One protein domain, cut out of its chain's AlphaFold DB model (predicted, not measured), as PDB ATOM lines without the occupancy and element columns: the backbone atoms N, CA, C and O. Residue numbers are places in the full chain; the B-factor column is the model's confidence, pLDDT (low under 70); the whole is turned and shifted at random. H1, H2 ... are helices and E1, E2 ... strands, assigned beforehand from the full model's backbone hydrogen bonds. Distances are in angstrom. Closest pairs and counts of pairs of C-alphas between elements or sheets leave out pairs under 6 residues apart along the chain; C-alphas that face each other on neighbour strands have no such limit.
ATOM      1  N   LEU A 334     209.125 161.031 223.205       85.94
ATOM      2  CA  LEU A 334     208.507 160.445 222.013       85.94
ATOM      3  C   LEU A 334     206.977 160.410 222.162       85.94
ATOM      4  O   LEU A 334     206.258 160.787 221.238       85.94
ATOM      5  N   GLY A 335     206.499 160.112 223.376       85.00
ATOM      6  CA  GLY A 335     205.153 160.392 223.893       85.00
ATOM      7  C   GLY A 335     204.564 161.717 223.449       85.00
ATOM      8  O   GLY A 335     203.539 161.782 222.762       85.00
ATOM      9  N   CYS A 336     205.214 162.785 223.893       89.00
ATOM     10  CA  CYS A 336     204.744 164.140 223.672       89.00
ATOM     11  C   CYS A 336     204.745 164.515 222.194       89.00
ATOM     12  O   CYS A 336     203.757 165.080 221.719       89.00
ATOM     13  N   ILE A 337     205.834 164.222 221.472       92.38
ATOM     14  CA  ILE A 337     205.945 164.644 220.073       92.38
ATOM     15  C   ILE A 337     204.932 163.903 219.211       92.38
ATOM     16  O   ILE A 337     204.212 164.544 218.455       92.38
ATOM     17  N   GLN A 338     204.778 162.590 219.396       88.94
ATOM     18  CA  GLN A 338     203.810 161.796 218.647       88.94
ATOM     19  C   GLN A 338     202.379 162.292 218.900       88.94
ATOM     20  O   GLN A 338     201.620 162.484 217.952       88.94
ATOM     21  N   GLY A 339     202.010 162.556 220.160       87.94
ATOM     22  CA  GLY A 339     200.684 163.079 220.498       87.94
ATOM     23  C   GLY A 339     200.401 164.442 219.855       87.94
ATOM     24  O   GLY A 339     199.322 164.654 219.302       87.94
ATOM     25  N   LYS A 340     201.377 165.357 219.881       92.88
ATOM     26  CA  LYS A 340     201.245 166.695 219.282       92.88
ATOM     27  C   LYS A 340     201.230 166.658 217.751       92.88
ATOM     28  O   LYS A 340     200.422 167.361 217.152       92.88
ATOM     29  N   LEU A 341     202.053 165.812 217.123       93.00
ATOM     30  CA  LEU A 341     202.031 165.602 215.671       93.00
ATOM     31  C   LEU A 341     200.705 164.984 215.216       93.00
ATOM     32  O   LEU A 341     200.159 165.425 214.213       93.00
ATOM     33  N   LYS A 342     200.135 164.035 215.972       89.94
ATOM     34  CA  LYS A 342     198.806 163.466 215.689       89.94
ATOM     35  C   LYS A 342     197.687 164.509 215.785       89.94
ATOM     36  O   LYS A 342     196.827 164.541 214.912       89.94
ATOM     37  N   LEU A 343     197.713 165.387 216.794       89.75
ATOM     38  CA  LEU A 343     196.760 166.505 216.876       89.75
ATOM     39  C   LEU A 343     196.874 167.443 215.672       89.75
ATOM     40  O   LEU A 343     195.866 167.859 215.107       89.75
ATOM     41  N   TRP A 344     198.104 167.778 215.284       93.06
ATOM     42  CA  TRP A 344     198.340 168.641 214.135       93.06
ATOM     43  C   TRP A 344     197.885 167.983 212.831       93.06
ATOM     44  O   TRP A 344     197.224 168.621 212.019       93.06
ATOM     45  N   PHE A 345     198.162 166.691 212.679       91.56
ATOM     46  CA  PHE A 345     197.728 165.880 211.550       91.56
ATOM     47  C   PHE A 345     196.215 165.905 211.376       91.56
ATOM     48  O   PHE A 345     195.734 166.201 210.289       91.56
ATOM     49  N   GLN A 346     195.472 165.688 212.458       87.81
ATOM     50  CA  GLN A 346     194.014 165.762 212.426       87.81
ATOM     51  C   GLN A 346     193.523 167.154 212.039       87.81
ATOM     52  O   GLN A 346     192.586 167.274 211.259       87.81
ATOM     53  N   ALA A 347     194.170 168.219 212.524       87.62
ATOM     54  CA  ALA A 347     193.818 169.573 212.113       87.62
ATOM     55  C   ALA A 347     193.990 169.776 210.593       87.62
ATOM     56  O   ALA A 347     193.102 170.334 209.950       87.62
ATOM     57  N   ILE A 348     195.088 169.284 210.008       89.62
ATOM     58  CA  ILE A 348     195.353 169.349 208.559       89.62
ATOM     59  C   ILE A 348     194.348 168.498 207.773       89.62
ATOM     60  O   ILE A 348     193.800 168.961 206.775       89.62
ATOM     61  N   GLU A 349     194.070 167.280 208.233       87.12
ATOM     62  CA  GLU A 349     193.112 166.369 207.605       87.12
ATOM     63  C   GLU A 349     191.709 166.985 207.544       87.12
ATOM     64  O   GLU A 349     191.084 166.986 206.484       87.12
ATOM     65  N   GLN A 350     191.240 167.581 208.643       84.19
ATOM     66  CA  GLN A 350     189.949 168.272 208.697       84.19
ATOM     67  C   GLN A 350     189.885 169.436 207.703       84.19
ATOM     68  O   GLN A 350     188.912 169.577 206.965       84.19
ATOM     69  N   VAL A 351     190.945 170.246 207.633       84.50
ATOM     70  CA  VAL A 351     191.047 171.346 206.663       84.50
ATOM     71  C   VAL A 351     190.994 170.825 205.230       84.50
ATOM     72  O   VAL A 351     190.240 171.360 204.418       84.50
ATOM     73  N   ARG A 352     191.717 169.742 204.924       88.00
ATOM     74  CA  ARG A 352     191.682 169.109 203.603       88.00
ATOM     75  C   ARG A 352     190.301 168.567 203.265       88.00
ATOM     76  O   ARG A 352     189.854 168.769 202.145       88.00
ATOM     77  N   GLN A 353     189.627 167.886 204.189       83.38
ATOM     78  CA  GLN A 353     188.285 167.347 203.949       83.38
ATOM     79  C   GLN A 353     187.294 168.461 203.605       83.38
ATOM     80  O   GLN A 353     186.550 168.345 202.631       83.38
ATOM     81  N   VAL A 354     187.326 169.570 204.350       80.75
ATOM     82  CA  VAL A 354     186.486 170.731 204.042       80.75
ATOM     83  C   VAL A 354     186.870 171.345 202.702       80.75
ATOM     84  O   VAL A 354     185.988 171.633 201.895       80.75
ATOM     85  N   TRP A 355     188.165 171.473 202.410       82.25
ATOM     86  CA  TRP A 355     188.622 171.932 201.103       82.25
ATOM     87  C   TRP A 355     188.128 171.023 199.971       82.25
ATOM     88  O   TRP A 355     187.636 171.518 198.968       82.25
ATOM     89  N   SER A 356     188.195 169.699 200.116       82.88
ATOM     90  CA  SER A 356     187.714 168.750 199.103       82.88
ATOM     91  C   SER A 356     186.206 168.847 198.851       82.88
ATOM     92  O   SER A 356     185.751 168.444 197.787       82.88
ATOM     93  N   LEU A 357     185.431 169.359 199.812       78.62
ATOM     94  CA  LEU A 357     183.987 169.552 199.674       78.62
ATOM     95  C   LEU A 357     183.622 170.943 199.146       78.62
ATOM     96  O   LEU A 357     182.666 171.077 198.384       78.62
ATOM     97  N   CYS A 358     184.345 171.977 199.575       74.50
ATOM     98  CA  CYS A 358     184.024 173.372 199.272       74.50
ATOM     99  C   CYS A 358     184.857 173.958 198.127       74.50
ATOM    100  O   CYS A 358     184.465 174.979 197.569       74.50
ATOM    101  N   HIS A 359     186.003 173.346 197.817       78.25
ATOM    102  CA  HIS A 359     187.058 173.846 196.930       78.25
ATOM    103  C   HIS A 359     187.473 175.290 197.255       78.25
ATOM    104  O   HIS A 359     187.642 176.116 196.358       78.25
ATOM    105  N   ARG A 360     187.562 175.617 198.553       70.25
ATOM    106  CA  ARG A 360     187.752 176.988 199.048       70.25
ATOM    107  C   ARG A 360     188.641 177.068 200.285       70.25
ATOM    108  O   ARG A 360     188.528 176.197 201.150       70.25
ATOM    109  N   PRO A 361     189.428 178.154 200.410       67.12
ATOM    110  CA  PRO A 361     190.269 178.398 201.571       67.12
ATOM    111  C   PRO A 361     189.475 178.704 202.826       67.12
ATOM    112  O   PRO A 361     188.457 179.401 202.816       67.12
ATOM    113  N   LEU A 362     190.008 178.219 203.936       68.50
ATOM    114  CA  LEU A 362     189.476 178.411 205.267       68.50
ATOM    115  C   LEU A 362     190.095 179.654 205.897       68.50
ATOM    116  O   LEU A 362     191.013 179.623 206.706       68.50
ATOM    117  N   LEU A 363     189.466 180.777 205.584       54.41
ATOM    118  CA  LEU A 363     189.744 182.153 206.017       54.41
ATOM    119  C   LEU A 363     189.971 182.416 207.527       54.41
ATOM    120  O   LEU A 363     190.223 183.560 207.916       54.41
ATOM    121  N   SER A 364     189.834 181.412 208.394       58.62
ATOM    122  CA  SER A 364     189.841 181.550 209.853       58.62
ATOM    123  C   SER A 364     190.457 180.353 210.580       58.62
ATOM    124  O   SER A 364     189.948 179.918 211.618       58.62
ATOM    125  N   LEU A 365     191.540 179.787 210.054       71.88
ATOM    126  CA  LEU A 365     192.270 178.756 210.782       71.88
ATOM    127  C   LEU A 365     193.081 179.390 211.916       71.88
ATOM    128  O   LEU A 365     194.131 179.989 211.715       71.88
ATOM    129  N   ALA A 366     192.571 179.253 213.131       73.62
ATOM    130  CA  ALA A 366     193.268 179.599 214.359       73.62
ATOM    131  C   ALA A 366     193.182 178.411 215.326       73.62
ATOM    132  O   ALA A 366     192.284 177.579 215.171       73.62
ATOM    133  N   PRO A 367     194.066 178.295 216.332       75.00
ATOM    134  CA  PRO A 367     193.961 177.234 217.335       75.00
ATOM    135  C   PRO A 367     192.567 177.144 217.979       75.00
ATOM    136  O   PRO A 367     192.082 176.054 218.253       75.00
ATOM    137  N   GLU A 368     191.889 178.279 218.156       72.94
ATOM    138  CA  GLU A 368     190.539 178.388 218.721       72.94
ATOM    139  C   GLU A 368     189.435 177.821 217.803       72.94
ATOM    140  O   GLU A 368     188.304 177.618 218.246       72.94
ATOM    141  N   ALA A 369     189.747 177.559 216.529       73.25
ATOM    142  CA  ALA A 369     188.856 176.875 215.592       73.25
ATOM    143  C   ALA A 369     188.852 175.354 215.785       73.25
ATOM    144  O   ALA A 369     187.963 174.682 215.259       73.25
ATOM    145  N   PHE A 370     189.827 174.818 216.528       79.12
ATOM    146  CA  PHE A 370     189.984 173.390 216.747       79.12
ATOM    147  C   PHE A 370     189.644 173.011 218.178       79.12
ATOM    148  O   PHE A 370     190.244 173.491 219.145       79.12
ATOM    149  N   TYR A 371     188.719 172.069 218.294       78.38
ATOM    150  CA  TYR A 371     188.362 171.478 219.570       78.38
ATOM    151  C   TYR A 371     188.741 170.018 219.591       78.38
ATOM    152  O   TYR A 371     188.697 169.337 218.574       78.38
ATOM    153  N   VAL A 372     189.103 169.542 220.769       80.50
ATOM    154  CA  VAL A 372     189.610 168.206 220.981       80.50
ATOM    155  C   VAL A 372     188.659 167.446 221.885       80.50
ATOM    156  O   VAL A 372     188.435 167.831 223.038       80.50
ATOM    157  N   ASP A 373     188.118 166.347 221.363       75.81
ATOM    158  CA  ASP A 373     187.412 165.356 222.175       75.81
ATOM    159  C   ASP A 373     188.309 164.162 222.508       75.81
ATOM    160  O   ASP A 373     189.249 163.832 221.785       75.81
ATOM    161  N   SER A 374     188.004 163.518 223.633       69.12
ATOM    162  CA  SER A 374     188.551 162.232 224.043       69.12
ATOM    163  C   SER A 374     187.385 161.229 224.108       69.12
ATOM    164  O   SER A 374     186.688 161.162 225.130       69.12
ATOM    165  N   PRO A 375     187.155 160.451 223.034       52.81
ATOM    166  CA  PRO A 375     186.044 159.515 222.920       52.81
ATOM    167  C   PRO A 375     186.184 158.327 223.885       52.81
ATOM    168  O   PRO A 375     185.198 157.655 224.180       52.81
ATOM    169  N   VAL A 376     187.384 158.080 224.434       56.78
ATOM    170  CA  VAL A 376     187.671 156.958 225.339       56.78
ATOM    171  C   VAL A 376     188.502 157.430 226.543       56.78
ATOM    172  O   VAL A 376     189.489 158.145 226.364       56.78
ATOM    173  N   PRO A 377     188.168 157.025 227.788       51.66
ATOM    174  CA  PRO A 377     189.003 157.325 228.949       51.66
ATOM    175  C   PRO A 377     190.432 156.783 228.750       51.66
ATOM    176  O   PRO A 377     190.605 155.575 228.603       51.66
ATOM    177  N   LEU A 378     191.442 157.673 228.780       48.72
ATOM    178  CA  LEU A 378     192.892 157.437 228.592       48.72
ATOM    179  C   LEU A 378     193.464 156.517 229.688       48.72
ATOM    180  O   LEU A 378     194.285 156.912 230.523       48.72
ATOM    181  N   ARG A 379     193.013 155.269 229.739       41.19
ATOM    182  CA  ARG A 379     193.543 154.243 230.627       41.19
ATOM    183  C   ARG A 379     194.719 153.572 229.918       41.19
ATOM    184  O   ARG A 379     194.564 152.478 229.399       41.19
ATOM    185  N   LYS A 380     195.884 154.239 229.989       46.78
ATOM    186  CA  LYS A 380     197.256 153.848 229.567       46.78
ATOM    187  C   LYS A 380     197.755 154.542 228.288       46.78
ATOM    188  O   LYS A 380     197.133 154.471 227.240       46.78
ATOM    189  N   PHE A 381     198.931 155.163 228.392       45.94
ATOM    190  CA  PHE A 381     199.689 155.795 227.300       45.94
ATOM    191  C   PHE A 381     200.444 154.740 226.465       45.94
ATOM    192  O   PHE A 381     201.667 154.765 226.380       45.94
ATOM    193  N   GLY A 382     199.717 153.745 225.950       43.72
ATOM    194  CA  GLY A 382     200.313 152.555 225.330       43.72
ATOM    195  C   GLY A 382     200.070 152.376 223.834       43.72
ATOM    196  O   GLY A 382     200.860 151.689 223.203       43.72
ATOM    197  N   SER A 383     199.033 152.973 223.244       40.12
ATOM    198  CA  SER A 383     198.805 152.780 221.804       40.12
ATOM    199  C   SER A 383     198.010 153.875 221.108       40.12
ATOM    200  O   SER A 383     198.361 154.201 219.983       40.12
ATOM    201  N   GLU A 384     197.012 154.521 221.713       46.47
ATOM    202  CA  GLU A 384     196.235 155.517 220.959       46.47
ATOM    203  C   GLU A 384     195.769 156.667 221.851       46.47
ATOM    204  O   GLU A 384     194.783 156.574 222.582       46.47
ATOM    205  N   PHE A 385     196.465 157.803 221.768       51.19
ATOM    206  CA  PHE A 385     195.794 159.076 221.993       51.19
ATOM    207  C   PHE A 385     194.707 159.208 220.927       51.19
ATOM    208  O   PHE A 385     194.974 159.659 219.820       51.19
ATOM    209  N   GLN A 386     193.480 158.813 221.256       56.56
ATOM    210  CA  GLN A 386     192.317 159.082 220.413       56.56
ATOM    211  C   GLN A 386     191.808 160.501 220.663       56.56
ATOM    212  O   GLN A 386     190.616 160.721 220.795       56.56
ATOM    213  N   LEU A 387     192.701 161.479 220.808       62.53
ATOM    214  CA  LEU A 387     192.243 162.858 220.710       62.53
ATOM    215  C   LEU A 387     191.757 163.055 219.280       62.53
ATOM    216  O   LEU A 387     192.387 162.523 218.374       62.53
ATOM    217  N   ARG A 388     190.625 163.726 219.091       65.00
ATOM    218  CA  ARG A 388     190.116 164.087 217.765       65.00
ATOM    219  C   ARG A 388     189.988 165.593 217.696       65.00
ATOM    220  O   ARG A 388     189.183 166.149 218.438       65.00
ATOM    221  N   ALA A 389     190.810 166.229 216.866       66.38
ATOM    222  CA  ALA A 389     190.660 167.639 216.542       66.38
ATOM    223  C   ALA A 389     189.519 167.820 215.532       66.38
ATOM    224  O   ALA A 389     189.530 167.204 214.472       66.38
ATOM    225  N   TYR A 390     188.560 168.681 215.857       60.62
ATOM    226  CA  TYR A 390     187.437 169.039 215.000       60.62
ATOM    227  C   TYR A 390     187.574 170.477 214.547       60.62
ATOM    228  O   TYR A 390     187.711 171.375 215.381       60.62
ATOM    229  N   LEU A 391     187.486 170.696 213.238       64.19
ATOM    230  CA  LEU A 391     187.413 172.034 212.682       64.19
ATOM    231  C   LEU A 391     185.992 172.575 212.845       64.19
ATOM    232  O   LEU A 391     185.027 172.048 212.291       64.19
ATOM    233  N   CYS A 392     185.859 173.674 213.576       59.22
ATOM    234  CA  CYS A 392     184.634 174.452 213.553       59.22
ATOM    235  C   CYS A 392     184.619 175.317 212.297       59.22
ATOM    236  O   CYS A 392     185.275 176.352 212.231       59.22
ATOM    237  N   ILE A 393     183.873 174.864 211.294       58.25
ATOM    238  CA  ILE A 393     183.715 175.600 210.044       58.25
ATOM    239  C   ILE A 393     182.879 176.838 210.336       58.25
ATOM    240  O   ILE A 393     181.799 176.748 210.916       58.25
ATOM    241  N   TYR A 394     183.415 177.995 209.971       58.19
ATOM    242  CA  TYR A 394     182.710 179.260 210.077       58.19
ATOM    243  C   TYR A 394     181.842 179.450 208.847       58.19
ATOM    244  O   TYR A 394     182.326 179.296 207.724       58.19
ATOM    245  N   SER A 395     180.606 179.883 209.063       47.31
ATOM    246  CA  SER A 395     179.666 180.354 208.043       47.31
ATOM    247  C   SER A 395     180.330 181.227 206.952       47.31
ATOM    248  O   SER A 395     180.006 181.123 205.770       47.31
ATOM    249  N   ARG A 396     181.345 182.032 207.308       49.28
ATOM    250  CA  ARG A 396     182.120 182.889 206.385       49.28
ATOM    251  C   ARG A 396     183.031 182.166 205.386       49.28
ATOM    252  O   ARG A 396     183.335 182.760 204.358       49.28
ATOM    253  N   ALA A 397     183.452 180.926 205.636       44.47
ATOM    254  CA  ALA A 397     184.282 180.176 204.686       44.47
ATOM    255  C   ALA A 397     183.512 179.779 203.407       44.47
ATOM    256  O   ALA A 397     184.120 179.454 202.390       44.47
ATOM    257  N   ILE A 398     182.174 179.831 203.445       42.66
ATOM    258  CA  ILE A 398     181.307 179.292 202.389       42.66
ATOM    259  C   ILE A 398     180.601 180.397 201.577       42.66
ATOM    260  O   ILE A 398     180.053 180.129 200.517       42.66
ATOM    261  N   SER A 399     180.722 181.671 201.965       39.22
ATOM    262  CA  SER A 399     179.935 182.784 201.398       39.22
ATOM    263  C   SER A 399     180.293 183.235 199.966       39.22
ATOM    264  O   SER A 399     179.796 184.271 199.523       39.22
ATOM    265  N   ALA A 400     181.122 182.510 199.213       40.44
ATOM    266  CA  ALA A 400     181.281 182.809 197.791       40.44
ATOM    267  C   ALA A 400     180.139 182.196 196.989       40.44
ATOM    268  O   ALA A 400     179.933 180.984 196.980       40.44
ATOM    269  N   THR A 401     179.398 183.002 196.257       40.81
ATOM    270  CA  THR A 401     178.682 182.516 195.079       40.81
ATOM    271  C   THR A 401     179.696 181.846 194.140       40.81
ATOM    272  O   THR A 401     180.813 182.333 193.967       40.81
ATOM    273  N   ILE A 402     179.356 180.675 193.588       38.88
ATOM    274  CA  ILE A 402     180.212 179.946 192.634       38.88
ATOM    275  C   ILE A 402     180.590 180.911 191.496       38.88
ATOM    276  O   ILE A 402     179.708 181.383 190.783       38.88
ATOM    277  N   ALA A 539     197.516 180.809 202.611       72.94
ATOM    278  CA  ALA A 539     197.032 181.347 203.881       72.94
ATOM    279  C   ALA A 539     196.595 180.228 204.839       72.94
ATOM    280  O   ALA A 539     196.903 180.292 206.033       72.94
ATOM    281  N   ASP A 540     195.940 179.188 204.319       78.69
ATOM    282  CA  ASP A 540     195.563 178.012 205.108       78.69
ATOM    283  C   ASP A 540     196.806 177.264 205.590       78.69
ATOM    284  O   ASP A 540     196.916 176.943 206.771       78.69
ATOM    285  N   MET A 541     197.788 177.064 204.710       83.19
ATOM    286  CA  MET A 541     199.073 176.454 205.050       83.19
ATOM    287  C   MET A 541     199.839 177.256 206.094       83.19
ATOM    288  O   MET A 541     200.294 176.685 207.085       83.19
ATOM    289  N   PHE A 542     199.927 178.575 205.920       83.06
ATOM    290  CA  PHE A 542     200.541 179.460 206.902       83.06
ATOM    291  C   PHE A 542     199.874 179.298 208.270       83.06
ATOM    292  O   PHE A 542     200.548 179.107 209.284       83.06
ATOM    293  N   SER A 543     198.542 179.311 208.292       82.75
ATOM    294  CA  SER A 543     197.746 179.182 209.512       82.75
ATOM    295  C   SER A 543     197.917 177.814 210.172       82.75
ATOM    296  O   SER A 543     198.150 177.730 211.377       82.75
ATOM    297  N   LEU A 544     197.889 176.736 209.387       87.88
ATOM    298  CA  LEU A 544     198.201 175.383 209.842       87.88
ATOM    299  C   LEU A 544     199.635 175.290 210.376       87.88
ATOM    300  O   LEU A 544     199.877 174.586 211.353       87.88
ATOM    301  N   GLY A 545     200.579 176.028 209.792       90.31
ATOM    302  CA  GLY A 545     201.961 176.126 210.255       90.31
ATOM    303  C   GLY A 545     202.066 176.817 211.610       90.31
ATOM    304  O   GLY A 545     202.737 176.318 212.514       90.31
ATOM    305  N   LEU A 546     201.328 177.915 211.800       88.19
ATOM    306  CA  LEU A 546     201.209 178.586 213.095       88.19
ATOM    307  C   LEU A 546     200.514 177.716 214.148       88.19
ATOM    308  O   LEU A 546     200.904 177.752 215.315       88.19
ATOM    309  N   ILE A 547     199.522 176.911 213.758       89.69
ATOM    310  CA  ILE A 547     198.920 175.902 214.639       89.69
ATOM    311  C   ILE A 547     199.989 174.884 215.043       89.69
ATOM    312  O   ILE A 547     200.153 174.640 216.236       89.69
ATOM    313  N   GLY A 548     200.794 174.386 214.101       93.31
ATOM    314  CA  GLY A 548     201.965 173.554 214.389       93.31
ATOM    315  C   GLY A 548     202.900 174.196 215.415       93.31
ATOM    316  O   GLY A 548     203.217 173.580 216.431       93.31
ATOM    317  N   ALA A 549     203.250 175.473 215.234       92.38
ATOM    318  CA  ALA A 549     204.064 176.223 216.190       92.38
ATOM    319  C   ALA A 549     203.395 176.334 217.575       92.38
ATOM    320  O   ALA A 549     204.039 176.115 218.606       92.38
ATOM    321  N   ARG A 550     202.084 176.611 217.635       92.25
ATOM    322  CA  ARG A 550     201.330 176.642 218.901       92.25
ATOM    323  C   ARG A 550     201.359 175.292 219.605       92.25
ATOM    324  O   ARG A 550     201.482 175.256 220.830       92.25
ATOM    325  N   LEU A 551     201.221 174.200 218.861       92.94
ATOM    326  CA  LEU A 551     201.221 172.858 219.425       92.94
ATOM    327  C   LEU A 551     202.620 172.468 219.904       92.94
ATOM    328  O   LEU A 551     202.768 171.959 221.013       92.94
ATOM    329  N   LEU A 552     203.649 172.733 219.107       94.44
ATOM    330  CA  LEU A 552     204.982 172.182 219.320       94.44
ATOM    331  C   LEU A 552     205.857 173.016 220.251       94.44
ATOM    332  O   LEU A 552     206.619 172.425 221.003       94.44
ATOM    333  N   ILE A 553     205.767 174.347 220.222       94.31
ATOM    334  CA  ILE A 553     206.751 175.205 220.904       94.31
ATOM    335  C   ILE A 553     206.143 176.233 221.863       94.31
ATOM    336  O   ILE A 553     206.868 176.754 222.702       94.31
ATOM    337  N   VAL A 554     204.837 176.512 221.840       90.25
ATOM    338  CA  VAL A 554     204.221 177.388 222.860       90.25
ATOM    339  C   VAL A 554     203.938 176.598 224.137       90.25
ATOM    340  O   VAL A 554     203.299 175.547 224.098       90.25
ATOM    341  N   ASN A 555     204.392 177.123 225.276       92.25
ATOM    342  CA  ASN A 555     204.282 176.477 226.585       92.25
ATOM    343  C   ASN A 555     204.361 177.518 227.729       92.25
ATOM    344  O   ASN A 555     204.257 178.721 227.494       92.25
ATOM    345  N   GLU A 556     204.547 177.085 228.983       92.19
ATOM    346  CA  GLU A 556     204.646 178.002 230.134       92.19
ATOM    347  C   GLU A 556     205.893 178.903 230.097       92.19
ATOM    348  O   GLU A 556     205.856 180.029 230.592       92.19
ATOM    349  N   ARG A 557     207.005 178.425 229.527       91.38
ATOM    350  CA  ARG A 557     208.278 179.162 229.451       91.38
ATOM    351  C   ARG A 557     208.259 180.237 228.378       91.38
ATOM    352  O   ARG A 557     208.891 181.276 228.548       91.38
ATOM    353  N   GLN A 558     207.556 179.974 227.281       91.75
ATOM    354  CA  GLN A 558     207.461 180.891 226.160       91.75
ATOM    355  C   GLN A 558     206.024 181.019 225.672       91.75
ATOM    356  O   GLN A 558     205.419 180.093 225.133       91.75
ATOM    357  N   GLY A 559     205.486 182.221 225.869       87.50
ATOM    358  CA  GLY A 559     204.171 182.579 225.372       87.50
ATOM    359  C   GLY A 559     204.144 182.695 223.849       87.50
ATOM    360  O   GLY A 559     205.169 182.909 223.192       87.50
ATOM    361  N   LEU A 560     202.929 182.623 223.309       84.81
ATOM    362  CA  LEU A 560     202.635 182.738 221.883       84.81
ATOM    363  C   LEU A 560     203.329 183.943 221.222       84.81
ATOM    364  O   LEU A 560     203.977 183.782 220.197       84.81
ATOM    365  N   ASP A 561     203.278 185.123 221.843       81.31
ATOM    366  CA  ASP A 561     203.841 186.356 221.272       81.31
ATOM    367  C   ASP A 561     205.372 186.284 221.062       81.31
ATOM    368  O   ASP A 561     205.924 186.978 220.209       81.31
ATOM    369  N   SER A 562     206.093 185.478 221.852       88.00
ATOM    370  CA  SER A 562     207.541 185.268 221.682       88.00
ATOM    371  C   SER A 562     207.838 184.286 220.554       88.00
ATOM    372  O   SER A 562     208.729 184.522 219.735       88.00
ATOM    373  N   VAL A 563     207.063 183.201 220.505       88.31
ATOM    374  CA  VAL A 563     207.151 182.188 219.453       88.31
ATOM    375  C   VAL A 563     206.869 182.812 218.094       88.31
ATOM    376  O   VAL A 563     207.682 182.682 217.184       88.31
ATOM    377  N   LEU A 564     205.768 183.557 217.978       84.12
ATOM    378  CA  LEU A 564     205.368 184.187 216.725       84.12
ATOM    379  C   LEU A 564     206.435 185.149 216.212       84.12
ATOM    380  O   LEU A 564     206.823 185.041 215.058       84.12
ATOM    381  N   ARG A 565     206.986 186.026 217.061       84.94
ATOM    382  CA  ARG A 565     208.074 186.929 216.643       84.94
ATOM    383  C   ARG A 565     209.267 186.175 216.051       84.94
ATOM    384  O   ARG A 565     209.783 186.595 215.026       84.94
ATOM    385  N   SER A 566     209.661 185.061 216.664       89.44
ATOM    386  CA  SER A 566     210.814 184.264 216.218       89.44
ATOM    387  C   SER A 566     210.516 183.514 214.919       89.44
ATOM    388  O   SER A 566     211.319 183.515 213.993       89.44
ATOM    389  N   VAL A 567     209.325 182.917 214.818       86.50
ATOM    390  CA  VAL A 567     208.833 182.255 213.602       86.50
ATOM    391  C   VAL A 567     208.799 183.225 212.424       86.50
ATOM    392  O   VAL A 567     209.223 182.894 211.320       86.50
ATOM    393  N   LEU A 568     208.302 184.434 212.662       82.69
ATOM    394  CA  LEU A 568     208.140 185.455 211.640       82.69
ATOM    395  C   LEU A 568     209.470 186.068 211.208       82.69
ATOM    396  O   LEU A 568     209.646 186.349 210.025       82.69
ATOM    397  N   ASP A 569     210.409 186.228 212.137       84.69
ATOM    398  CA  ASP A 569     211.770 186.643 211.816       84.69
ATOM    399  C   ASP A 569     212.474 185.601 210.934       84.69
ATOM    400  O   ASP A 569     213.031 185.953 209.897       84.69
ATOM    401  N   ILE A 570     212.357 184.307 211.258       85.81
ATOM    402  CA  ILE A 570     212.894 183.236 210.403       85.81
ATOM    403  C   ILE A 570     212.214 183.229 209.035       85.81
ATOM    404  O   ILE A 570     212.907 183.176 208.023       85.81
ATOM    405  N   ARG A 571     210.881 183.330 208.981       83.12
ATOM    406  CA  ARG A 571     210.138 183.416 207.714       83.12
ATOM    407  C   ARG A 571     210.647 184.571 206.854       83.12
ATOM    408  O   ARG A 571     210.859 184.389 205.661       83.12
ATOM    409  N   LYS A 572     210.854 185.744 207.454       80.94
ATOM    410  CA  LYS A 572     211.401 186.909 206.762       80.94
ATOM    411  C   LYS A 572     212.789 186.608 206.191       80.94
ATOM    412  O   LYS A 572     213.006 186.843 205.012       80.94
ATOM    413  N   ARG A 573     213.689 186.021 206.987       83.56
ATOM    414  CA  ARG A 573     215.033 185.641 206.520       83.56
ATOM    415  C   ARG A 573     215.000 184.595 205.399       83.56
ATOM    416  O   ARG A 573     215.807 184.694 204.488       83.56
ATOM    417  N   ILE A 574     214.076 183.627 205.451       78.81
ATOM    418  CA  ILE A 574     213.849 182.654 204.365       78.81
ATOM    419  C   ILE A 574     213.449 183.386 203.079       78.81
ATOM    420  O   ILE A 574     213.931 183.049 202.006       78.81
ATOM    421  N   MET A 575     212.578 184.391 203.195       74.88
ATOM    422  CA  MET A 575     212.012 185.102 202.049       74.88
ATOM    423  C   MET A 575     212.935 186.161 201.446       74.88
ATOM    424  O   MET A 575     212.782 186.484 200.278       74.88
ATOM    425  N   GLU A 576     213.861 186.715 202.228       76.88
ATOM    426  CA  GLU A 576     214.855 187.696 201.764       76.88
ATOM    427  C   GLU A 576     216.103 187.045 201.161       76.88
ATOM    428  O   GLU A 576     216.974 187.732 200.629       76.88
ATOM    429  N   ALA A 577     216.237 185.730 201.285       75.12
ATOM    430  CA  ALA A 577     217.428 185.039 200.853       75.12
ATOM    431  C   ALA A 577     217.312 184.598 199.388       75.12
ATOM    432  O   ALA A 577     217.181 183.414 199.080       75.12
ATOM    433  N   ASP A 578     217.414 185.590 198.501       63.53
ATOM    434  CA  ASP A 578     217.405 185.443 197.037       63.53
ATOM    435  C   ASP A 578     218.478 184.449 196.516       63.53
ATOM    436  O   ASP A 578     218.367 183.927 195.408       63.53
ATOM    437  N   ASP A 579     219.503 184.146 197.326       57.31
ATOM    438  CA  ASP A 579     220.687 183.359 196.950       57.31
ATOM    439  C   ASP A 579     220.607 181.843 197.267       57.31
ATOM    440  O   ASP A 579     221.526 181.104 196.912       57.31
ATOM    441  N   PHE A 580     219.548 181.326 197.912       63.56
ATOM    442  CA  PHE A 580     219.478 179.888 198.275       63.56
ATOM    443  C   PHE A 580     218.946 178.960 197.174       63.56
ATOM    444  O   PHE A 580     218.807 177.757 197.405       63.56
ATOM    445  N   ALA A 581     218.677 179.481 195.975       53.88
ATOM    446  CA  ALA A 581     218.027 178.741 194.893       53.88
ATOM    447  C   ALA A 581     218.803 177.506 194.376       53.88
ATOM    448  O   ALA A 581     218.233 176.722 193.619       53.88
ATOM    449  N   GLU A 582     220.067 177.284 194.776       57.19
ATOM    450  CA  GLU A 582     220.899 176.211 194.202       57.19
ATOM    451  C   GLU A 582     221.636 175.252 195.168       57.19
ATOM    452  O   GLU A 582     222.390 174.417 194.667       57.19
ATOM    453  N   SER A 583     221.474 175.252 196.504       53.47
ATOM    454  CA  SER A 583     222.450 174.493 197.326       53.47
ATOM    455  C   SER A 583     221.977 173.720 198.565       53.47
ATOM    456  O   SER A 583     221.048 174.073 199.289       53.47
ATOM    457  N   GLN A 584     222.767 172.674 198.853       58.41
ATOM    458  CA  GLN A 584     222.917 171.996 200.149       58.41
ATOM    459  C   GLN A 584     223.121 172.966 201.336       58.41
ATOM    460  O   GLN A 584     223.014 172.534 202.484       58.41
ATOM    461  N   ASP A 585     223.369 174.261 201.096       70.81
ATOM    462  CA  ASP A 585     223.534 175.262 202.150       70.81
ATOM    463  C   ASP A 585     222.214 175.625 202.829       70.81
ATOM    464  O   ASP A 585     222.249 176.058 203.975       70.81
ATOM    465  N   MET A 586     221.051 175.408 202.199       72.69
ATOM    466  CA  MET A 586     219.768 175.733 202.836       72.69
ATOM    467  C   MET A 586     219.512 174.861 204.073       72.69
ATOM    468  O   MET A 586     219.068 175.367 205.102       72.69
ATOM    469  N   GLU A 587     219.825 173.561 204.020       81.19
ATOM    470  CA  GLU A 587     219.667 172.689 205.192       81.19
ATOM    471  C   GLU A 587     220.649 173.042 206.308       81.19
ATOM    472  O   GLU A 587     220.271 173.020 207.481       81.19
ATOM    473  N   VAL A 588     221.890 173.383 205.948       84.12
ATOM    474  CA  VAL A 588     222.923 173.805 206.904       84.12
ATOM    475  C   VAL A 588     222.519 175.122 207.557       84.12
ATOM    476  O   VAL A 588     222.475 175.209 208.782       84.12
ATOM    477  N   TRP A 589     222.137 176.111 206.751       83.94
ATOM    478  CA  TRP A 589     221.657 177.410 207.207       83.94
ATOM    479  C   TRP A 589     220.446 177.264 208.127       83.94
ATOM    480  O   TRP A 589     220.430 177.822 209.221       83.94
ATOM    481  N   PHE A 590     219.459 176.458 207.736       82.06
ATOM    482  CA  PHE A 590     218.262 176.234 208.537       82.06
ATOM    483  C   PHE A 590     218.594 175.600 209.895       82.06
ATOM    484  O   PHE A 590     218.088 176.046 210.926       82.06
ATOM    485  N   HIS A 591     219.504 174.620 209.922       85.44
ATOM    486  CA  HIS A 591     220.001 174.039 211.171       85.44
ATOM    487  C   HIS A 591     220.745 175.059 212.037       85.44
ATOM    488  O   HIS A 591     220.548 175.081 213.252       85.44
ATOM    489  N   GLU A 592     221.593 175.901 211.448       85.94
ATOM    490  CA  GLU A 592     222.329 176.935 212.179       85.94
ATOM    491  C   GLU A 592     221.393 177.990 212.773       85.94
ATOM    492  O   GLU A 592     221.536 178.340 213.946       85.94
ATOM    493  N   VAL A 593     220.399 178.440 212.004       82.31
ATOM    494  CA  VAL A 593     219.393 179.410 212.449       82.31
ATOM    495  C   VAL A 593     218.548 178.839 213.583       82.31
ATOM    496  O   VAL A 593     218.415 179.481 214.621       82.31
ATOM    497  N   ILE A 594     218.037 177.611 213.442       85.38
ATOM    498  CA  ILE A 594     217.266 176.952 214.507       85.38
ATOM    499  C   ILE A 594     218.110 176.770 215.764       85.38
ATOM    500  O   ILE A 594     217.632 177.011 216.870       85.38
ATOM    501  N   LYS A 595     219.373 176.361 215.613       88.00
ATOM    502  CA  LYS A 595     220.277 176.144 216.745       88.00
ATOM    503  C   LYS A 595     220.640 177.446 217.463       88.00
ATOM    504  O   LYS A 595     220.904 177.417 218.664       88.00
ATOM    505  N   ALA A 596     220.674 178.565 216.743       88.12
ATOM    506  CA  ALA A 596     220.947 179.880 217.311       88.12
ATOM    507  C   ALA A 596     219.761 180.448 218.107       88.12
ATOM    508  O   ALA A 596     219.976 181.274 218.992       88.12
ATOM    509  N   GLU A 597     218.537 179.999 217.824       92.38
ATOM    510  CA  GLU A 597     217.300 180.546 218.381       92.38
ATOM    511  C   GLU A 597     216.714 179.625 219.477       92.38
ATOM    512  O   GLU A 597     216.089 178.603 219.174       92.38
ATOM    513  N   PRO A 598     216.830 179.981 220.777       93.75
ATOM    514  CA  PRO A 598     216.412 179.119 221.893       93.75
ATOM    515  C   PRO A 598     214.925 178.748 221.892       93.75
ATOM    516  O   PRO A 598     214.521 177.789 222.549       93.75
ATOM    517  N   VAL A 599     214.101 179.509 221.169       93.88
ATOM    518  CA  VAL A 599     212.662 179.263 221.029       93.88
ATOM    519  C   VAL A 599     212.375 177.914 220.371       93.88
ATOM    520  O   VAL A 599     211.386 177.262 220.714       93.88
ATOM    521  N   PHE A 600     213.267 177.444 219.498       94.56
ATOM    522  CA  PHE A 600     213.116 176.187 218.764       94.56
ATOM    523  C   PHE A 600     213.850 175.013 219.412       94.56
ATOM    524  O   PHE A 600     213.993 173.963 218.792       94.56
ATOM    525  N   ALA A 601     214.308 175.152 220.656       93.38
ATOM    526  CA  ALA A 601     214.898 174.046 221.397       93.38
ATOM    527  C   ALA A 601     213.849 172.945 221.674       93.38
ATOM    528  O   ALA A 601     212.682 173.246 221.949       93.38
ATOM    529  N   SER A 602     214.235 171.667 221.596       93.62
ATOM    530  CA  SER A 602     213.300 170.534 221.733       93.62
ATOM    531  C   SER A 602     212.696 170.420 223.138       93.62
ATOM    532  O   SER A 602     211.612 169.867 223.313       93.62
ATOM    533  N   GLU A 603     213.320 171.027 224.150       92.75
ATOM    534  CA  GLU A 603     212.791 171.146 225.512       92.75
ATOM    535  C   GLU A 603     211.506 171.980 225.578       92.75
ATOM    536  O   GLU A 603     210.749 171.876 226.549       92.75
ATOM    537  N   ASN A 604     211.238 172.795 224.554       93.56
ATOM    538  CA  ASN A 604     210.011 173.574 224.452       93.56
ATOM    539  C   ASN A 604     208.810 172.760 223.955       93.56
ATOM    540  O   ASN A 604     207.681 173.249 224.000       93.56
ATOM    541  N   LEU A 605     209.018 171.496 223.580       91.88
ATOM    542  CA  LEU A 605     207.932 170.545 223.363       91.88
ATOM    543  C   LEU A 605     207.094 170.324 224.632       91.88
ATOM    544  O   LEU A 605     205.901 170.018 224.556       91.88
ATOM    545  N   PHE A 606     207.703 170.500 225.802       91.81
ATOM    546  CA  PHE A 606     207.105 170.206 227.098       91.81
ATOM    547  C   PHE A 606     206.572 171.462 227.765       91.81
ATOM    548  O   PHE A 606     207.107 172.558 227.617       91.81
ATOM    549  N   TYR A 607     205.562 171.280 228.606       89.12
ATOM    550  CA  TYR A 607     204.900 172.386 229.276       89.12
ATOM    551  C   TYR A 607     205.842 173.165 230.219       89.12
ATOM    552  O   TYR A 607     205.865 174.393 230.184       89.12
ATOM    553  N   LYS A 608     206.660 172.462 231.026       86.56
ATOM    554  CA  LYS A 608     207.627 173.050 231.986       86.56
ATOM    555  C   LYS A 608     209.101 172.793 231.662       86.56
ATOM    556  O   LYS A 608     209.956 173.335 232.364       86.56
ATOM    557  N   GLY A 609     209.401 171.968 230.653       74.75
ATOM    558  CA  GLY A 609     210.738 171.586 230.156       74.75
ATOM    559  C   GLY A 609     211.784 171.104 231.180       74.75
ATOM    560  O   GLY A 609     212.974 171.138 230.876       74.75
ATOM    561  N   GLN A 610     211.412 170.774 232.423       73.56
ATOM    562  CA  GLN A 610     212.318 170.209 233.436       73.56
ATOM    563  C   GLN A 610     211.988 168.729 233.632       73.56
ATOM    564  O   GLN A 610     210.812 168.373 233.645       73.56
ATOM    565  N   GLY A 611     213.014 167.892 233.813       67.81
ATOM    566  CA  GLY A 611     212.831 166.462 234.074       67.81
ATOM    567  C   GLY A 611     212.275 165.695 232.875       67.81
ATOM    568  O   GLY A 611     211.387 164.872 233.021       67.81
ATOM    569  N   VAL A 612     212.734 165.991 231.663       73.69
ATOM    570  CA  VAL A 612     212.286 165.242 230.488       73.69
ATOM    571  C   VAL A 612     213.150 163.999 230.339       73.69
ATOM    572  O   VAL A 612     214.377 164.092 230.290       73.69
ATOM    573  N   ASN A 613     212.509 162.840 230.243       74.06
ATOM    574  CA  ASN A 613     213.199 161.605 229.912       74.06
ATOM    575  C   ASN A 613     213.382 161.516 228.394       74.06
ATOM    576  O   ASN A 613     212.440 161.777 227.645       74.06
ATOM    577  N   ARG A 614     214.562 161.062 227.957       81.19
ATOM    578  CA  ARG A 614     214.832 160.654 226.571       81.19
ATOM    579  C   ARG A 614     214.791 161.766 225.514       81.19
ATOM    580  O   ARG A 614     214.421 161.522 224.365       81.19
ATOM    581  N   LEU A 615     215.190 162.987 225.876       85.50
ATOM    582  CA  LEU A 615     215.358 164.097 224.921       85.50
ATOM    583  C   LEU A 615     216.300 163.735 223.765       85.50
ATOM    584  O   LEU A 615     216.104 164.199 222.646       85.50
ATOM    585  N   GLU A 616     217.290 162.881 224.019       87.75
ATOM    586  CA  GLU A 616     218.250 162.401 223.030       87.75
ATOM    587  C   GLU A 616     217.595 161.696 221.834       87.75
ATOM    588  O   GLU A 616     218.141 161.745 220.736       87.75
ATOM    589  N   HIS A 617     216.410 161.096 222.002       86.75
ATOM    590  CA  HIS A 617     215.689 160.470 220.891       86.75
ATOM    591  C   HIS A 617     215.044 161.489 219.947       86.75
ATOM    592  O   HIS A 617     214.753 161.153 218.805       86.75
ATOM    593  N   LEU A 618     214.853 162.740 220.381       88.69
ATOM    594  CA  LEU A 618     214.315 163.793 219.520       88.69
ATOM    595  C   LEU A 618     215.370 164.417 218.605       88.69
ATOM    596  O   LEU A 618     214.987 165.132 217.686       88.69
ATOM    597  N   HIS A 619     216.665 164.175 218.834       88.12
ATOM    598  CA  HIS A 619     217.743 164.863 218.116       88.12
ATOM    599  C   HIS A 619     217.617 164.736 216.589       88.12
ATOM    600  O   HIS A 619     217.815 165.718 215.877       88.12
ATOM    601  N   ASP A 620     217.217 163.561 216.102       87.94
ATOM    602  CA  ASP A 620     217.126 163.294 214.664       87.94
ATOM    603  C   ASP A 620     215.749 163.656 214.079       87.94
ATOM    604  O   ASP A 620     215.641 164.021 212.913       87.94
ATOM    605  N   LEU A 621     214.689 163.594 214.892       91.50
ATOM    606  CA  LEU A 621     213.314 163.866 214.457       91.50
ATOM    607  C   LEU A 621     212.983 165.366 214.471       91.50
ATOM    608  O   LEU A 621     212.283 165.874 213.596       91.50
ATOM    609  N   TRP A 622     213.475 166.087 215.477       93.94
ATOM    610  CA  TRP A 622     213.091 167.469 215.751       93.94
ATOM    611  C   TRP A 622     213.419 168.452 214.616       93.94
ATOM    612  O   TRP A 622     212.535 169.238 214.263       93.94
ATOM    613  N   PRO A 623     214.604 168.399 213.971       92.38
ATOM    614  CA  PRO A 623     214.883 169.256 212.820       92.38
ATOM    615  C   PRO A 623     213.917 169.018 211.655       92.38
ATOM    616  O   PRO A 623     213.469 169.978 211.032       92.38
ATOM    617  N   GLY A 624     213.535 167.760 211.401       92.69
ATOM    618  CA  GLY A 624     212.555 167.404 210.371       92.69
ATOM    619  C   GLY A 624     211.167 167.979 210.658       92.69
ATOM    620  O   GLY A 624     210.526 168.530 209.765       92.69
ATOM    621  N   VAL A 625     210.736 167.937 211.920       94.31
ATOM    622  CA  VAL A 625     209.463 168.528 212.365       94.31
ATOM    623  C   VAL A 625     209.457 170.051 212.206       94.31
ATOM    624  O   VAL A 625     208.492 170.611 211.684       94.31
ATOM    625  N   LEU A 626     210.535 170.731 212.611       93.69
ATOM    626  CA  LEU A 626     210.652 172.179 212.426       93.69
ATOM    627  C   LEU A 626     210.703 172.551 210.943       93.69
ATOM    628  O   LEU A 626     210.038 173.503 210.543       93.69
ATOM    629  N   LYS A 627     211.429 171.788 210.116       91.75
ATOM    630  CA  LYS A 627     211.475 171.984 208.660       91.75
ATOM    631  C   LYS A 627     210.082 171.906 208.048       91.75
ATOM    632  O   LYS A 627     209.682 172.822 207.341       91.75
ATOM    633  N   PHE A 628     209.320 170.869 208.382       93.00
ATOM    634  CA  PHE A 628     207.941 170.714 207.922       93.00
ATOM    635  C   PHE A 628     207.049 171.901 208.337       93.00
ATOM    636  O   PHE A 628     206.353 172.479 207.502       93.00
ATOM    637  N   MET A 629     207.147 172.349 209.593       93.62
ATOM    638  CA  MET A 629     206.442 173.544 210.077       93.62
ATOM    639  C   MET A 629     206.815 174.804 209.294       93.62
ATOM    640  O   MET A 629     205.929 175.548 208.878       93.62
ATOM    641  N   PHE A 630     208.102 175.045 209.059       89.69
ATOM    642  CA  PHE A 630     208.547 176.221 208.320       89.69
ATOM    643  C   PHE A 630     208.218 176.156 206.826       89.69
ATOM    644  O   PHE A 630     207.895 177.197 206.265       89.69
ATOM    645  N   ASN A 631     208.194 174.975 206.204       88.38
ATOM    646  CA  ASN A 631     207.704 174.805 204.830       88.38
ATOM    647  C   ASN A 631     206.245 175.272 204.700       88.38
ATOM    648  O   ASN A 631     205.889 175.977 203.758       88.38
ATOM    649  N   MET A 632     205.401 174.937 205.679       87.44
ATOM    650  CA  MET A 632     204.012 175.400 205.710       87.44
ATOM    651  C   MET A 632     203.887 176.902 205.994       87.44
ATOM    652  O   MET A 632     203.033 177.565 205.416       87.44
ATOM    653  N   ILE A 633     204.736 177.458 206.862       83.31
ATOM    654  CA  ILE A 633     204.730 178.892 207.215       83.31
ATOM    655  C   ILE A 633     205.301 179.765 206.089       83.31
ATOM    656  O   ILE A 633     204.876 180.907 205.900       83.31
ATOM    657  N   ALA A 634     206.282 179.268 205.343       81.25
ATOM    658  CA  ALA A 634     206.778 179.963 204.169       81.25
ATOM    659  C   ALA A 634     205.697 179.995 203.088       81.25
ATOM    660  O   ALA A 634     205.450 181.064 202.529       81.25
ATOM    661  N   ALA A 635     205.029 178.850 202.862       73.94
ATOM    662  CA  ALA A 635     204.010 178.670 201.832       73.94
ATOM    663  C   ALA A 635     204.439 179.323 200.506       73.94
ATOM    664  O   ALA A 635     203.724 180.147 199.936       73.94
ATOM    665  N   SER A 636     205.655 179.016 200.056       68.88
ATOM    666  CA  SER A 636     206.210 179.529 198.807       68.88
ATOM    667  C   SER A 636     206.687 178.372 197.934       68.88
ATOM    668  O   SER A 636     207.136 177.344 198.431       68.88
ATOM    669  N   SER A 637     206.608 178.548 196.613       62.19
ATOM    670  CA  SER A 637     207.074 177.544 195.647       62.19
ATOM    671  C   SER A 637     208.585 177.296 195.723       62.19
ATOM    672  O   SER A 637     209.059 176.249 195.306       62.19
ATOM    673  N   GLU A 638     209.341 178.268 196.238       65.06
ATOM    674  CA  GLU A 638     210.794 178.181 196.436       65.06
ATOM    675  C   GLU A 638     211.151 177.472 197.751       65.06
ATOM    676  O   GLU A 638     212.239 176.917 197.882       65.06
ATOM    677  N   PHE A 639     210.228 177.466 198.719       62.84
ATOM    678  CA  PHE A 639     210.433 176.917 200.051       62.84
ATOM    679  C   PHE A 639     209.204 176.103 200.478       62.84
ATOM    680  O   PHE A 639     208.322 176.581 201.196       62.84
ATOM    681  N   GLY A 640     209.148 174.848 200.027       66.44
ATOM    682  CA  GLY A 640     208.133 173.885 200.448       66.44
ATOM    683  C   GLY A 640     207.263 173.376 199.306       66.44
ATOM    684  O   GLY A 640     207.761 172.753 198.372       66.44
ATOM    685  N   TYR A 641     205.952 173.557 199.446       74.69
ATOM    686  CA  TYR A 641     204.961 172.962 198.553       74.69
ATOM    687  C   TYR A 641     204.762 173.825 197.308       74.69
ATOM    688  O   TYR A 641     204.633 175.048 197.404       74.69
ATOM    689  N   ASP A 642     204.712 173.185 196.138       71.75
ATOM    690  CA  ASP A 642     204.449 173.882 194.883       71.75
ATOM    691  C   ASP A 642     202.997 174.368 194.840       71.75
ATOM    692  O   ASP A 642     202.066 173.613 194.573       71.75
ATOM    693  N   LEU A 643     202.818 175.658 195.111       68.44
ATOM    694  CA  LEU A 643     201.521 176.324 195.059       68.44
ATOM    695  C   LEU A 643     201.056 176.643 193.631       68.44
ATOM    696  O   LEU A 643     199.998 177.248 193.468       68.44
ATOM    697  N   GLN A 644     201.853 176.327 192.603       63.44
ATOM    698  CA  GLN A 644     201.450 176.520 191.209       63.44
ATOM    699  C   GLN A 644     200.535 175.398 190.706       63.44
ATOM    700  O   GLN A 644     199.893 175.578 189.668       63.44
ATOM    701  N   SER A 645     200.427 174.270 191.424       58.53
ATOM    702  CA  SER A 645     199.375 173.292 191.145       58.53
ATOM    703  C   SER A 645     198.011 173.880 191.533       58.53
ATOM    704  O   SER A 645     197.833 174.482 192.590       58.53
ATOM    705  N   ALA A 646     197.038 173.776 190.625       58.16
ATOM    706  CA  ALA A 646     195.785 174.528 190.713       58.16
ATOM    707  C   ALA A 646     194.783 173.987 191.755       58.16
ATOM    708  O   ALA A 646     193.742 174.611 191.957       58.16
ATOM    709  N   ASP A 647     195.070 172.861 192.421       78.94
ATOM    710  CA  ASP A 647     194.166 172.272 193.413       78.94
ATOM    711  C   ASP A 647     194.781 172.232 194.818       78.94
ATOM    712  O   ASP A 647     195.674 171.441 195.131       78.94
ATOM    713  N   GLY A 648     194.229 173.056 195.712       77.56
ATOM    714  CA  GLY A 648     194.578 173.058 197.131       77.56
ATOM    715  C   GLY A 648     194.401 171.705 197.823       77.56
ATOM    716  O   GLY A 648     195.109 171.431 198.792       77.56
ATOM    717  N   ALA A 649     193.523 170.828 197.322       81.00
ATOM    718  CA  ALA A 649     193.345 169.491 197.877       81.00
ATOM    719  C   ALA A 649     194.601 168.628 197.690       81.00
ATOM    720  O   ALA A 649     194.962 167.875 198.597       81.00
ATOM    721  N   GLU A 650     195.271 168.744 196.540       84.31
ATOM    722  CA  GLU A 650     196.502 168.008 196.237       84.31
ATOM    723  C   GLU A 650     197.660 168.495 197.107       84.31
ATOM    724  O   GLU A 650     198.383 167.683 197.685       84.31
ATOM    725  N   ILE A 651     197.777 169.816 197.274       85.56
ATOM    726  CA  ILE A 651     198.785 170.432 198.146       85.56
ATOM    727  C   ILE A 651     198.590 169.956 199.589       85.56
ATOM    728  O   ILE A 651     199.521 169.447 200.210       85.56
ATOM    729  N   LEU A 652     197.367 170.052 200.120       86.19
ATOM    730  CA  LEU A 652     197.060 169.606 201.481       86.19
ATOM    731  C   LEU A 652     197.241 168.092 201.658       86.19
ATOM    732  O   LEU A 652     197.600 167.645 202.744       86.19
ATOM    733  N   LYS A 653     197.035 167.295 200.605       88.19
ATOM    734  CA  LYS A 653     197.322 165.858 200.625       88.19
ATOM    735  C   LYS A 653     198.825 165.576 200.709       88.19
ATOM    736  O   LYS A 653     199.219 164.707 201.480       88.19
ATOM    737  N   ALA A 654     199.663 166.314 199.982       88.88
ATOM    738  CA  ALA A 654     201.117 166.189 200.105       88.88
ATOM    739  C   ALA A 654     201.591 166.557 201.524       88.88
ATOM    740  O   ALA A 654     202.368 165.825 202.133       88.88
ATOM    741  N   VAL A 655     201.043 167.639 202.093       88.62
ATOM    742  CA  VAL A 655     201.284 168.037 203.494       88.62
ATOM    743  C   VAL A 655     200.882 166.919 204.466       88.62
ATOM    744  O   VAL A 655     201.611 166.607 205.409       88.62
ATOM    745  N   GLU A 656     199.724 166.297 204.236       90.38
ATOM    746  CA  GLU A 656     199.229 165.167 205.025       90.38
ATOM    747  C   GLU A 656     200.198 163.968 204.976       90.38
ATOM    748  O   GLU A 656     200.497 163.368 206.012       90.38
ATOM    749  N   GLU A 657     200.703 163.618 203.791       91.19
ATOM    750  CA  GLU A 657     201.633 162.501 203.578       91.19
ATOM    751  C   GLU A 657     202.995 162.732 204.255       91.19
ATOM    752  O   GLU A 657     203.503 161.832 204.934       91.19
ATOM    753  N   ASP A 658     203.542 163.945 204.168       91.00
ATOM    754  CA  ASP A 658     204.791 164.317 204.842       91.00
ATOM    755  C   ASP A 658     204.662 164.240 206.371       91.00
ATOM    756  O   ASP A 658     205.537 163.704 207.063       91.00
ATOM    757  N   LEU A 659     203.539 164.711 206.924       91.19
ATOM    758  CA  LEU A 659     203.293 164.627 208.361       91.19
ATOM    759  C   LEU A 659     203.078 163.181 208.826       91.19
ATOM    760  O   LEU A 659     203.573 162.804 209.891       91.19
ATOM    761  N   LYS A 660     202.406 162.339 208.025       90.38
ATOM    762  CA  LYS A 660     202.326 160.888 208.286       90.38
ATOM    763  C   LYS A 660     203.709 160.256 208.330       90.38
ATOM    764  O   LYS A 660     203.955 159.424 209.203       90.38
ATOM    765  N   ALA A 661     204.615 160.649 207.434       92.19
ATOM    766  CA  ALA A 661     205.982 160.144 207.435       92.19
ATOM    767  C   ALA A 661     206.727 160.523 208.730       92.19
ATOM    768  O   ALA A 661     207.370 159.661 209.331       92.19
ATOM    769  N   LEU A 662     206.581 161.764 209.214       90.12
ATOM    770  CA  LEU A 662     207.150 162.203 210.499       90.12
ATOM    771  C   LEU A 662     206.564 161.441 211.698       90.12
ATOM    772  O   LEU A 662     207.305 161.034 212.594       90.12
ATOM    773  N   ILE A 663     205.248 161.199 211.708       87.81
ATOM    774  CA  ILE A 663     204.595 160.377 212.741       87.81
ATOM    775  C   ILE A 663     205.139 158.942 212.699       87.81
ATOM    776  O   ILE A 663     205.500 158.397 213.739       87.81
ATOM    777  N   GLY A 664     205.277 158.351 211.509       87.69
ATOM    778  CA  GLY A 664     205.842 157.012 211.341       87.69
ATOM    779  C   GLY A 664     207.288 156.902 211.839       87.69
ATOM    780  O   GLY A 664     207.649 155.913 212.475       87.69
ATOM    781  N   GLN A 665     208.114 157.930 211.622       86.75
ATOM    782  CA  GLN A 665     209.471 157.989 212.181       86.75
ATOM    783  C   GLN A 665     209.457 158.026 213.715       86.75
ATOM    784  O   GLN A 665     210.224 157.296 214.347       86.75
ATOM    785  N   ALA A 666     208.558 158.816 214.314       83.38
ATOM    786  CA  ALA A 666     208.376 158.854 215.764       83.38
ATOM    787  C   ALA A 666     207.954 157.482 216.322       83.38
ATOM    788  O   ALA A 666     208.483 157.051 217.347       83.38
ATOM    789  N   ASP A 667     207.070 156.760 215.626       82.88
ATOM    790  CA  ASP A 667     206.597 155.424 216.015       82.88
ATOM    791  C   ASP A 667     207.718 154.376 215.967       82.88
ATOM    792  O   ASP A 667     207.870 153.558 216.882       82.88
ATOM    793  N   ILE A 668     208.552 154.417 214.926       83.62
ATOM    794  CA  ILE A 668     209.721 153.537 214.797       83.62
ATOM    795  C   ILE A 668     210.720 153.811 215.927       83.62
ATOM    796  O   ILE A 668     211.195 152.876 216.573       83.62
ATOM    797  N   GLN A 669     211.018 155.080 216.219       81.44
ATOM    798  CA  GLN A 669     211.918 155.440 217.319       81.44
ATOM    799  C   GLN A 669     211.339 155.043 218.683       81.44
ATOM    800  O   GLN A 669     212.064 154.534 219.542       81.44
ATOM    801  N   TRP A 670     210.026 155.207 218.874       77.25
ATOM    802  CA  TRP A 670     209.341 154.797 220.096       77.25
ATOM    803  C   TRP A 670     209.469 153.295 220.311       77.25
ATOM    804  O   TRP A 670     209.931 152.863 221.371       77.25
ATOM    805  N   THR A 671     209.097 152.492 219.315       79.12
ATOM    806  CA  THR A 671     209.155 151.025 219.397       79.12
ATOM    807  C   THR A 671     210.587 150.520 219.591       79.12
ATOM    808  O   THR A 671     210.814 149.633 220.417       79.12
ATOM    809  N   ALA A 672     211.571 151.142 218.934       79.38
ATOM    810  CA  ALA A 672     212.990 150.821 219.091       79.38
ATOM    811  C   ALA A 672     213.553 151.165 220.483       79.38
ATOM    812  O   ALA A 672     214.465 150.486 220.955       79.38
ATOM    813  N   SER A 673     212.997 152.167 221.181       73.00
ATOM    814  CA  SER A 673     213.433 152.563 222.535       73.00
ATOM    815  C   SER A 673     213.141 151.516 223.629       73.00
ATOM    816  O   SER A 673     213.541 151.694 224.785       73.00
ATOM    817  N   GLY A 674     212.446 150.425 223.272       61.19
ATOM    818  CA  GLY A 674     212.609 149.100 223.872       61.19
ATOM    819  C   GLY A 674     212.595 149.042 225.398       61.19
ATOM    820  O   GLY A 674     213.566 148.582 225.988       61.19
TER     821      GLY A 674
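Overview. This is residues 334 to 402 and 539 to 674 of the 795 residues of an uncharacterized protein of Deltaproteobacteria bacterium (UniProt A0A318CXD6). Four helices, H1, H2, H7 and H8, stand side by side as an up-and-down bundle in which each runs against the one before it in the chain; H1 and H8 are the two longest. A small strand hairpin, E1 and E2, with a long loop of residues 374 to 387, packs on H1 on one side of the bundle, while H3 packs on H2 and H7 on another side, with H4 near H3 and H7, and the short H5 and H6 lie near the end where H1 and H7 begin. The printed part has 205 residues, with eight named helices and two named strands in the order H1 E1 E2 H2 H3 H4 H5 H6 H7 H8; the class is mostly helix, and the sheet, in the order E1 - E2, is antiparallel. The whole is compact, with a radius of gyration of the C-alphas of 17.3 A, and spans 54 by 50 by 31 A.

Arrangement. The sheet is the hairpin of E1, residues 370 to 373, and E2, residues 388 to 391, antiparallel at 148 degrees; N 390 and O 371 are 2.8 A apart and N 388 and O 373 are 3.0 A apart, within hydrogen-bond range. H1, residues 334 to 358, has 12 pairs of C-alphas within 8 A of E2, the closest those of Gln 346 and Ala 389, 5.6 A apart. H1 touches H8, residues 648 to 672, at a shallow tilt of 19 degrees, opposite ways, with the closest C-alphas, those of Arg 352 and Leu 652, 5.8 A apart. With residues 337 to 348 alone, H1 also touches H2, residues 539 to 552, again opposite ways at a shallow tilt of 19 degrees; the closest C-alphas are those of Trp 344 and Gly 548, 6.1 A apart. H2 touches H7, residues 622 to 634, at a shallow tilt of 29 degrees, opposite ways, the C-alphas of Phe 542 and Ile 633 being closest at 4.2 A. H7 and H8 form a helical hairpin and touch at a shallow tilt of 11 degrees, with the C-alphas of Val 625 and Leu 662 closest at 7.0 A. H3, residues 560 to 576, touches H7 with its residues 571 to 575 alone, only just about perpendicular at 73 degrees; the closest C-alphas are those of Arg 571 and Ala 634, 6.0 A apart. H2 and H3 only just touch, with 3 pairs of C-alphas within 8 A, the closest those of Arg 550 and Leu 560 at 6.9 A. H4, residues 585 to 596, is close to H7 but not clearly touching, with the C-alphas of His 591 and Pro 623 closest at 7.2 A. H5, residues 602 to 605, and H6, residues 615 to 618, only just touch, with 3 pairs of C-alphas within 8 A, the closest those of Ser 602 and Leu 618 at 7.2 A. Every O i to N i+4 pair is within hydrogen-bond range in H1, H2, H3, H4, H7 and H8; H5 and H6 are too short for such a pair.

Along the chain. H1 begins at C-alpha 334 (208.507, 160.445, 222.013) and is 35.8 A long. E1 and E2 are 10.0 A and 9.8 A long. H2 is 19.6 A, H3 24.1 A, H4 16.1 A and H7 18.2 A long. H8 is 36.3 A long and ends at C-alpha 672 (212.990, 150.821, 219.091).

Size, cuts and confidence. The C-alphas farthest apart, those of Thr 401 and Gly 674, are 55.6 A apart. Residues 403 to 538 are not printed, and C-alphas 402 and 539 are 20.3 A apart across this cut. The long links are H1 to E1, E1 to E2 and H7 to H8. The mean pLDDT of the printed part is 78.0; 51 residues are under 70, among them residues 374 to 402 and 578 to 584.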